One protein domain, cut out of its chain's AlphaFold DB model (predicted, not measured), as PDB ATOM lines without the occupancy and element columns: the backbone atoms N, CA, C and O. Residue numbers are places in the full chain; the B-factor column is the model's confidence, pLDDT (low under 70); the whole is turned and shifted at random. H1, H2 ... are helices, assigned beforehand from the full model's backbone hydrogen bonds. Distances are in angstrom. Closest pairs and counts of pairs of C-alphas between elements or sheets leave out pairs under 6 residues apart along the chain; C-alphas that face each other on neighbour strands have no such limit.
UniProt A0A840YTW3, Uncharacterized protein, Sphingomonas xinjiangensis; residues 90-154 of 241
ATOM      1  N   THR A  90     -42.674 -41.818  16.818       77.38
ATOM      2  CA  THR A  90     -42.383 -41.187  18.103       77.38
ATOM      3  C   THR A  90     -40.931 -40.731  18.170       77.38
ATOM      4  O   THR A  90     -40.644 -39.598  18.553       77.38
ATOM      5  N   ILE A  91     -39.999 -41.586  17.739       80.31
ATOM      6  CA  ILE A  91     -38.567 -41.261  17.696       80.31
ATOM      7  C   ILE A  91     -38.309 -40.161  16.667       80.31
ATOM      8  O   ILE A  91     -37.564 -39.222  16.954       80.31
ATOM      9  N   LEU A  92     -38.974 -40.236  15.507       84.62
ATOM     10  CA  LEU A  92     -38.945 -39.167  14.509       84.62
ATOM     11  C   LEU A  92     -39.395 -37.840  15.115       84.62
ATOM     12  O   LEU A  92     -38.702 -36.839  14.960       84.62
ATOM     13  N   HIS A  93     -40.521 -37.829  15.832       81.50
ATOM     14  CA  HIS A  93     -41.025 -36.622  16.473       81.50
ATOM     15  C   HIS A  93     -39.996 -36.042  17.447       81.50
ATOM     16  O   HIS A  93     -39.623 -34.883  17.297       81.50
ATOM     17  N   VAL A  94     -39.470 -36.850  18.375       81.50
ATOM     18  CA  VAL A  94     -38.498 -36.393  19.384       81.50
ATOM     19  C   VAL A  94     -37.224 -35.832  18.738       81.50
ATOM     20  O   VAL A  94     -36.738 -34.786  19.171       81.50
ATOM     21  N   ARG A  95     -36.704 -36.466  17.676       81.75
ATOM     22  CA  ARG A  95     -35.536 -35.959  16.933       81.75
ATOM     23  C   ARG A  95     -35.844 -34.663  16.178       81.75
ATOM     24  O   ARG A  95     -35.029 -33.744  16.175       81.75
ATOM     25  N   MET A  96     -37.038 -34.540  15.602       83.19
ATOM     26  CA  MET A  96     -37.486 -33.322  14.916       83.19
ATOM     27  C   MET A  96     -37.766 -32.149  15.869       83.19
ATOM     28  O   MET A  96     -37.725 -30.997  15.435       83.19
ATOM     29  N   SER A  97     -38.023 -32.412  17.154       76.56
ATOM     30  CA  SER A  97     -38.259 -31.388  18.183       76.56
ATOM     31  C   SER A  97     -37.024 -30.547  18.525       76.56
ATOM     32  O   SER A  97     -37.152 -29.548  19.230       76.56
ATOM     33  N   GLY A  98     -35.830 -30.936  18.059       68.00
ATOM     34  CA  GLY A  98     -34.566 -30.267  18.387       68.00
ATOM     35  C   GLY A  98     -33.986 -30.659  19.751       68.00
ATOM     36  O   GLY A  98     -33.032 -30.035  20.212       68.00
ATOM     37  N   ALA A  99     -34.540 -31.687  20.403       68.06
ATOM     38  CA  ALA A  99     -33.943 -32.268  21.598       68.06
ATOM     39  C   ALA A  99     -32.679 -33.053  21.215       68.06
ATOM     40  O   ALA A  99     -32.680 -33.785  20.225       68.06
ATOM     41  N   ALA A 100     -31.608 -32.939  22.005       70.50
ATOM     42  CA  ALA A 100     -30.427 -33.779  21.836       70.50
ATOM     43  C   ALA A 100     -30.797 -35.230  22.179       70.50
ATOM     44  O   ALA A 100     -30.872 -35.610  23.347       70.50
ATOM     45  N   VAL A 101     -31.096 -36.036  21.159       72.62
ATOM     46  CA  VAL A 101     -31.493 -37.431  21.345       72.62
ATOM     47  C   VAL A 101     -30.248 -38.300  21.427       72.62
ATOM     48  O   VAL A 101     -29.570 -38.514  20.429       72.62
ATOM     49  N   THR A 102     -29.957 -38.817  22.619       80.00
ATOM     50  CA  THR A 102     -28.869 -39.785  22.819       80.00
ATOM     51  C   THR A 102     -29.334 -41.213  22.516       80.00
ATOM     52  O   THR A 102     -30.511 -41.543  22.674       80.00
ATOM     53  N   ASP A 103     -28.413 -42.106  22.150       78.44
ATOM     54  CA  ASP A 103     -28.740 -43.523  21.909       78.44
ATOM     55  C   ASP A 103     -29.327 -44.211  23.151       78.44
ATOM     56  O   ASP A 103     -30.211 -45.064  23.050       78.44
ATOM     57  N   ALA A 104     -28.894 -43.793  24.345       79.12
ATOM     58  CA  ALA A 104     -29.464 -44.252  25.608       79.12
ATOM     59  C   ALA A 104     -30.949 -43.872  25.736       79.12
ATOM     60  O   ALA A 104     -31.757 -44.694  26.176       79.12
ATOM     61  N   MET A 105     -31.328 -42.663  25.304       79.50
ATOM     62  CA  MET A 105     -32.728 -42.233  25.265       79.50
ATOM     63  C   MET A 105     -33.534 -43.062  24.269       79.50
ATOM     64  O   MET A 105     -34.618 -43.526  24.611       79.50
ATOM     65  N   VAL A 106     -33.000 -43.309  23.068       77.75
ATOM     66  CA  VAL A 106     -33.673 -44.141  22.056       77.75
ATOM     67  C   VAL A 106     -33.919 -45.553  22.584       77.75
ATOM     68  O   VAL A 106     -35.034 -46.066  22.490       77.75
ATOM     69  N   LYS A 107     -32.899 -46.169  23.194       80.12
ATOM     70  CA  LYS A 107     -33.017 -47.500  23.798       80.12
ATOM     71  C   LYS A 107     -34.089 -47.531  24.887       80.12
ATOM     72  O   LYS A 107     -34.866 -48.478  24.943       80.12
ATOM     73  N   ARG A 108     -34.156 -46.488  25.719       79.94
ATOM     74  CA  ARG A 108     -35.161 -46.358  26.779       79.94
ATOM     75  C   ARG A 108     -36.573 -46.213  26.215       79.94
ATOM     76  O   ARG A 108     -37.470 -46.909  26.663       79.94
ATOM     77  N   LEU A 109     -36.766 -45.349  25.220       81.44
ATOM     78  CA  LEU A 109     -38.072 -45.117  24.592       81.44
ATOM     79  C   LEU A 109     -38.621 -46.379  23.904       81.44
ATOM     80  O   LEU A 109     -39.833 -46.600  23.894       81.44
ATOM     81  N   ARG A 110     -37.732 -47.228  23.377       76.81
ATOM     82  CA  ARG A 110     -38.086 -48.509  22.750       76.81
ATOM     83  C   ARG A 110     -38.373 -49.629  23.753       76.81
ATOM     84  O   ARG A 110     -39.089 -50.566  23.410       76.81
ATOM     85  N   ASP A 111     -37.813 -49.575  24.958       81.00
ATOM     86  CA  ASP A 111     -37.993 -50.622  25.966       81.00
ATOM     87  C   ASP A 111     -39.247 -50.341  26.809       81.00
ATOM     88  O   ASP A 111     -39.313 -49.386  27.585       81.00
ATOM     89  N   ALA A 112     -40.248 -51.213  26.658       74.44
ATOM     90  CA  ALA A 112     -41.533 -51.117  27.346       74.44
ATOM     91  C   ALA A 112     -41.404 -51.102  28.883       74.44
ATOM     92  O   ALA A 112     -42.281 -50.590  29.574       74.44
ATOM     93  N   ARG A 113     -40.293 -51.600  29.443       75.06
ATOM     94  CA  ARG A 113     -40.042 -51.567  30.895       75.06
ATOM     95  C   ARG A 113     -39.793 -50.162  31.436       75.06
ATOM     96  O   ARG A 113     -39.890 -49.961  32.640       75.06
ATOM     97  N   TYR A 114     -39.470 -49.200  30.573       80.12
ATOM     98  CA  TYR A 114     -39.287 -47.799  30.954       80.12
ATOM     99  C   TYR A 114     -40.522 -46.941  30.667       80.12
ATOM    100  O   TYR A 114     -40.424 -45.709  30.630       80.12
ATOM    101  N   ARG A 115     -41.684 -47.570  30.450       86.56
ATOM    102  CA  ARG A 115     -42.947 -46.842  30.394       86.56
ATOM    103  C   ARG A 115     -43.358 -46.382  31.785       86.56
ATOM    104  O   ARG A 115     -43.110 -47.020  32.802       86.56
ATOM    105  N   THR A 116     -43.932 -45.196  31.793       90.38
ATOM    106  CA  THR A 116     -44.517 -44.532  32.953       90.38
ATOM    107  C   THR A 116     -45.854 -45.184  33.286       90.38
ATOM    108  O   THR A 116     -46.395 -45.938  32.476       90.38
ATOM    109  N   ARG A 117     -46.439 -44.838  34.438       89.50
ATOM    110  CA  ARG A 117     -47.787 -45.303  34.828       89.50
ATOM    111  C   ARG A 117     -48.838 -45.068  33.733       89.50
ATOM    112  O   ARG A 117     -49.772 -45.839  33.608       89.50
ATOM    113  N   MET A 118     -48.689 -43.996  32.956       91.00
ATOM    114  CA  MET A 118     -49.627 -43.612  31.898       91.00
ATOM    115  C   MET A 118     -49.286 -44.227  30.532       91.00
ATOM    116  O   MET A 118     -49.704 -43.702  29.505       91.00
ATOM    117  N   GLY A 119     -48.448 -45.267  30.489       89.81
ATOM    118  CA  GLY A 119     -48.012 -45.914  29.246       89.81
ATOM    119  C   GLY A 119     -47.111 -45.036  28.363       89.81
ATOM    120  O   GLY A 119     -46.682 -45.451  27.284       89.81
ATOM    121  N   MET A 120     -46.802 -43.814  28.807       92.19
ATOM    122  CA  MET A 120     -45.920 -42.857  28.132       92.19
ATOM    123  C   MET A 120     -44.455 -43.215  28.386       92.19
ATOM    124  O   MET A 120     -44.132 -43.791  29.422       92.19
ATOM    125  N   GLY A 121     -43.545 -42.847  27.493       90.62
ATOM    126  CA  GLY A 121     -42.103 -42.903  27.760       90.62
ATOM    127  C   GLY A 121     -41.578 -41.598  28.352       90.62
ATOM    128  O   GLY A 121     -42.276 -40.583  28.393       90.62
ATOM    129  N   CYS A 122     -40.325 -41.629  28.803       89.00
ATOM    130  CA  CYS A 122     -39.650 -40.472  29.378       89.00
ATOM    131  C   CYS A 122     -38.289 -40.235  28.716       89.00
ATOM    132  O   CYS A 122     -37.437 -41.130  28.681       89.00
ATOM    133  N   VAL A 123     -38.082 -39.010  28.225       86.50
ATOM    134  CA  VAL A 123     -36.800 -38.536  27.677       86.50
ATOM    135  C   VAL A 123     -35.729 -38.520  28.765       86.50
ATOM    136  O   VAL A 123     -34.676 -39.131  28.592       86.50
ATOM    137  N   ASP A 124     -36.011 -37.885  29.902       87.62
ATOM    138  CA  ASP A 124     -35.084 -37.777  31.027       87.62
ATOM    139  C   ASP A 124     -35.817 -38.022  32.359       87.62
ATOM    140  O   ASP A 124     -36.456 -37.113  32.904       87.62
ATOM    141  N   PRO A 125     -35.784 -39.269  32.867       88.19
ATOM    142  CA  PRO A 125     -36.451 -39.632  34.106       88.19
ATOM    143  C   PRO A 125     -35.646 -39.266  35.354       88.19
ATOM    144  O   PRO A 125     -36.225 -39.293  36.439       88.19
ATOM    145  N   GLU A 126     -34.352 -38.964  35.224       89.50
ATOM    146  CA  GLU A 126     -33.476 -38.661  36.360       89.50
ATOM    147  C   GLU A 126     -33.483 -37.176  36.712       89.50
ATOM    148  O   GLU A 126     -33.209 -36.822  37.857       89.50
ATOM    149  N   ASN A 127     -33.869 -36.317  35.764       89.62
ATOM    150  CA  ASN A 127     -33.965 -34.874  35.970       89.62
ATOM    151  C   ASN A 127     -35.375 -34.349  35.631       89.62
ATOM    152  O   ASN A 127     -35.547 -33.646  34.637       89.62
ATOM    153  N   PRO A 128     -36.422 -34.671  36.415       91.31
ATOM    154  CA  PRO A 128     -37.743 -34.083  36.208       91.31
ATOM    155  C   PRO A 128     -37.712 -32.547  36.367       91.31
ATOM    156  O   PRO A 128     -36.946 -32.028  37.185       91.31
ATOM    157  N   PRO A 129     -38.564 -31.799  35.638       90.81
ATOM    158  CA  PRO A 129     -38.686 -30.354  35.811       90.81
ATOM    159  C   PRO A 129     -39.029 -29.976  37.255       90.81
ATOM    160  O   PRO A 129     -39.886 -30.609  37.878       90.81
ATOM    161  N   ARG A 130     -38.406 -28.906  37.766       88.44
ATOM    162  CA  ARG A 130     -38.611 -28.438  39.150       88.44
ATOM    163  C   ARG A 130     -40.061 -28.077  39.452       88.44
ATOM    164  O   ARG A 130     -40.509 -28.326  40.559       88.44
ATOM    165  N   ASP A 131     -40.800 -27.567  38.471       87.44
ATOM    166  CA  ASP A 131     -42.220 -27.231  38.644       87.44
ATOM    167  C   ASP A 131     -43.083 -28.471  38.920       87.44
ATOM    168  O   ASP A 131     -44.127 -28.377  39.564       87.44
ATOM    169  N   LEU A 132     -42.648 -29.644  38.445       87.12
ATOM    170  CA  LEU A 132     -43.356 -30.909  38.627       87.12
ATOM    171  C   LEU A 132     -42.849 -31.689  39.844       87.12
ATOM    172  O   LEU A 132     -43.630 -32.359  40.514       87.12
ATOM    173  N   SER A 133     -41.543 -31.624  40.115       88.94
ATOM    174  CA  SER A 133     -40.889 -32.315  41.228       88.94
ATOM    175  C   SER A 133     -39.889 -31.384  41.934       88.94
ATOM    176  O   SER A 133     -38.680 -31.529  41.728       88.94
ATOM    177  N   PRO A 134     -40.363 -30.433  42.768       87.12
ATOM    178  CA  PRO A 134     -39.507 -29.420  43.397       87.12
ATOM    179  C   PRO A 134     -38.420 -30.022  44.291       87.12
ATOM    180  O   PRO A 134     -37.275 -29.578  44.265       87.12
ATOM    181  N   ASP A 135     -38.774 -31.081  45.022       87.25
ATOM    182  CA  ASP A 135     -37.923 -31.737  46.017       87.25
ATOM    183  C   ASP A 135     -37.220 -32.992  45.475       87.25
ATOM    184  O   ASP A 135     -36.947 -33.933  46.224       87.25
ATOM    185  N   HIS A 136     -36.946 -33.053  44.166       90.06
ATOM    186  CA  HIS A 136     -36.290 -34.218  43.566       90.06
ATOM    187  C   HIS A 136     -34.884 -34.439  44.144       90.06
ATOM    188  O   HIS A 136     -34.024 -33.563  44.059       90.06
ATOM    189  N   ARG A 137     -34.631 -35.630  44.704       84.56
ATOM    190  CA  ARG A 137     -33.359 -35.986  45.373       84.56
ATOM    191  C   ARG A 137     -32.467 -36.924  44.550       84.56
ATOM    192  O   ARG A 137     -31.562 -37.544  45.103       84.56
ATOM    193  N   GLY A 138     -32.710 -37.013  43.243       85.44
ATOM    194  CA  GLY A 138     -32.023 -37.937  42.339       85.44
ATOM    195  C   GLY A 138     -32.741 -39.284  42.200       85.44
ATOM    196  O   GLY A 138     -33.687 -39.584  42.925       85.44
ATOM    197  N   GLY A 139     -32.299 -40.088  41.231       87.19
ATOM    198  CA  GLY A 139     -32.981 -41.323  40.829       87.19
ATOM    199  C   GLY A 139     -34.172 -41.072  39.898       87.19
ATOM    200  O   GLY A 139     -34.344 -39.975  39.374       87.19
ATOM    201  N   PHE A 140     -34.993 -42.100  39.674       87.69
ATOM    202  CA  PHE A 140     -36.146 -42.018  38.773       87.69
ATOM    203  C   PHE A 140     -37.265 -41.131  39.335       87.69
ATOM    204  O   PHE A 140     -37.582 -41.180  40.521       87.69
ATOM    205  N   CYS A 141     -37.911 -40.362  38.456       88.75
ATOM    206  CA  CYS A 141     -39.082 -39.558  38.785       88.75
ATOM    207  C   CYS A 141     -40.212 -40.417  39.379       88.75
ATOM    208  O   CYS A 141     -40.749 -41.313  38.724       88.75
ATOM    209  N   VAL A 142     -40.609 -40.092  40.610       87.94
ATOM    210  CA  VAL A 142     -41.692 -40.771  41.342       87.94
ATOM    211  C   VAL A 142     -43.061 -40.122  41.133       87.94
ATOM    212  O   VAL A 142     -44.080 -40.764  41.357       87.94
ATOM    213  N   VAL A 143     -43.097 -38.866  40.672       88.62
ATOM    214  CA  VAL A 143     -44.339 -38.089  40.521       88.62
ATOM    215  C   VAL A 143     -45.243 -38.687  39.441       88.62
ATOM    216  O   VAL A 143     -46.457 -38.692  39.597       88.62
ATOM    217  N   GLN A 144     -44.660 -39.205  38.351       88.38
ATOM    218  CA  GLN A 144     -45.372 -39.932  37.284       88.38
ATOM    219  C   GLN A 144     -46.570 -39.170  36.667       88.38
ATOM    220  O   GLN A 144     -47.493 -39.776  36.133       88.38
ATOM    221  N   ARG A 145     -46.537 -37.827  36.671       90.69
ATOM    222  CA  ARG A 145     -47.531 -36.932  36.034       90.69
ATOM    223  C   ARG A 145     -47.069 -36.477  34.649       90.69
ATOM    224  O   ARG A 145     -46.964 -35.293  34.338       90.69
ATOM    225  N   CYS A 146     -46.711 -37.457  33.831       91.94
ATOM    226  CA  CYS A 146     -46.049 -37.298  32.541       91.94
ATOM    227  C   CYS A 146     -46.842 -36.509  31.485       91.94
ATOM    228  O   CYS A 146     -46.210 -35.947  30.599       91.94
ATOM    229  N   THR A 147     -48.169 -36.377  31.594       93.88
ATOM    230  CA  THR A 147     -48.978 -35.524  30.696       93.88
ATOM    231  C   THR A 147     -48.742 -34.028  30.912       93.88
ATOM    232  O   THR A 147     -49.006 -33.232  30.017       93.88
ATOM    233  N   LEU A 148     -48.201 -33.646  32.073       92.88
ATOM    234  CA  LEU A 148     -47.778 -32.279  32.392       92.88
ATOM    235  C   LEU A 148     -46.267 -32.065  32.230       92.88
ATOM    236  O   LEU A 148     -45.772 -30.956  32.415       92.88
ATOM    237  N   CYS A 149     -45.513 -33.122  31.924       91.81
ATOM    238  CA  CYS A 149     -44.059 -33.082  31.888       91.81
ATOM    239  C   CYS A 149     -43.545 -32.834  30.470       91.81
ATOM    240  O   CYS A 149     -43.940 -33.521  29.532       91.81
ATOM    241  N   VAL A 150     -42.557 -31.951  30.331       88.81
ATOM    242  CA  VAL A 150     -41.877 -31.703  29.047       88.81
ATOM    243  C   VAL A 150     -41.071 -32.910  28.542       88.81
ATOM    244  O   VAL A 150     -40.768 -32.990  27.358       88.81
ATOM    245  N   HIS A 151     -40.733 -33.859  29.421       89.06
ATOM    246  CA  HIS A 151     -40.035 -35.102  29.063       89.06
ATOM    247  C   HIS A 151     -40.984 -36.247  28.694       89.06
ATOM    248  O   HIS A 151     -40.510 -37.317  28.306       89.06
ATOM    249  N   GLY A 152     -42.296 -36.057  28.868       89.62
ATOM    250  CA  GLY A 152     -43.302 -37.071  28.587       89.62
ATOM    251  C   GLY A 152     -43.454 -37.299  27.087       89.62
ATOM    252  O   GLY A 152     -43.661 -36.359  26.324       89.62
ATOM    253  N   VAL A 153     -43.376 -38.559  26.668       90.31
ATOM    254  CA  VAL A 153     -43.515 -38.962  25.266       90.31
ATOM    255  C   VAL A 153     -44.708 -39.896  25.136       90.31
ATOM    256  O   VAL A 153     -44.725 -40.968  25.738       90.31
ATOM    257  N   VAL A 154     -45.710 -39.484  24.364       91.00
ATOM    258  CA  VAL A 154     -46.920 -40.276  24.108       91.00
ATOM    259  C   VAL A 154     -46.656 -41.260  22.971       91.00
ATOM    260  O   VAL A 154     -46.108 -40.873  21.941       91.00
TER     261      VAL A 154
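What this domain is: This is residues 90 to 154 of the 241 residues of an uncharacterized protein of Sphingomonas xinjiangensis (UniProt A0A840YTW3). There is little regular structure here: two short helices, H2 and H1, joined by a short link, sit close together at one end, and a long looping stretch with no named element, residues 111 to 154, makes most of the remainder. That stretch runs out to Asp 135 at the far end and folds back, leaving Val 154 near Thr 90. The 65 printed residues hold H1 then H2, 15 residues in all, and no named strand; the class is all helix. The whole is compact, with a radius of gyration of the C-alphas of 11.3 A and spans of 32 by 24 by 19 A.

How they stand to each other: H2, residues 103 to 110, is close to but not clearly touching H1, residues 90 to 96, with 2 pairs of C-alphas within 8 A. The closest C-alphas, of Ile 91 and Val 106, are 7.2 A apart. They run opposite ways at a steep tilt of 36 degrees, only just steep. In both helices every O i to N i+4 pair is within hydrogen-bond range. Residues 121 to 122 pair antiparallel with residues 152 to 153.

Where its parts are: H2 measures 10.6 A, ending at C-alpha 110 (-38.086, -48.509, 22.750). H1 measures 9.8 A from C-alpha 90 (-42.383, -41.187, 18.103).

The domain as a whole: The farthest C-alphas, of Leu 92 and Asp 135, are 32.4 A apart. The printed part has no cut, and H1 to H2 is a short link. Residues 98 to 99 have pLDDT under 70.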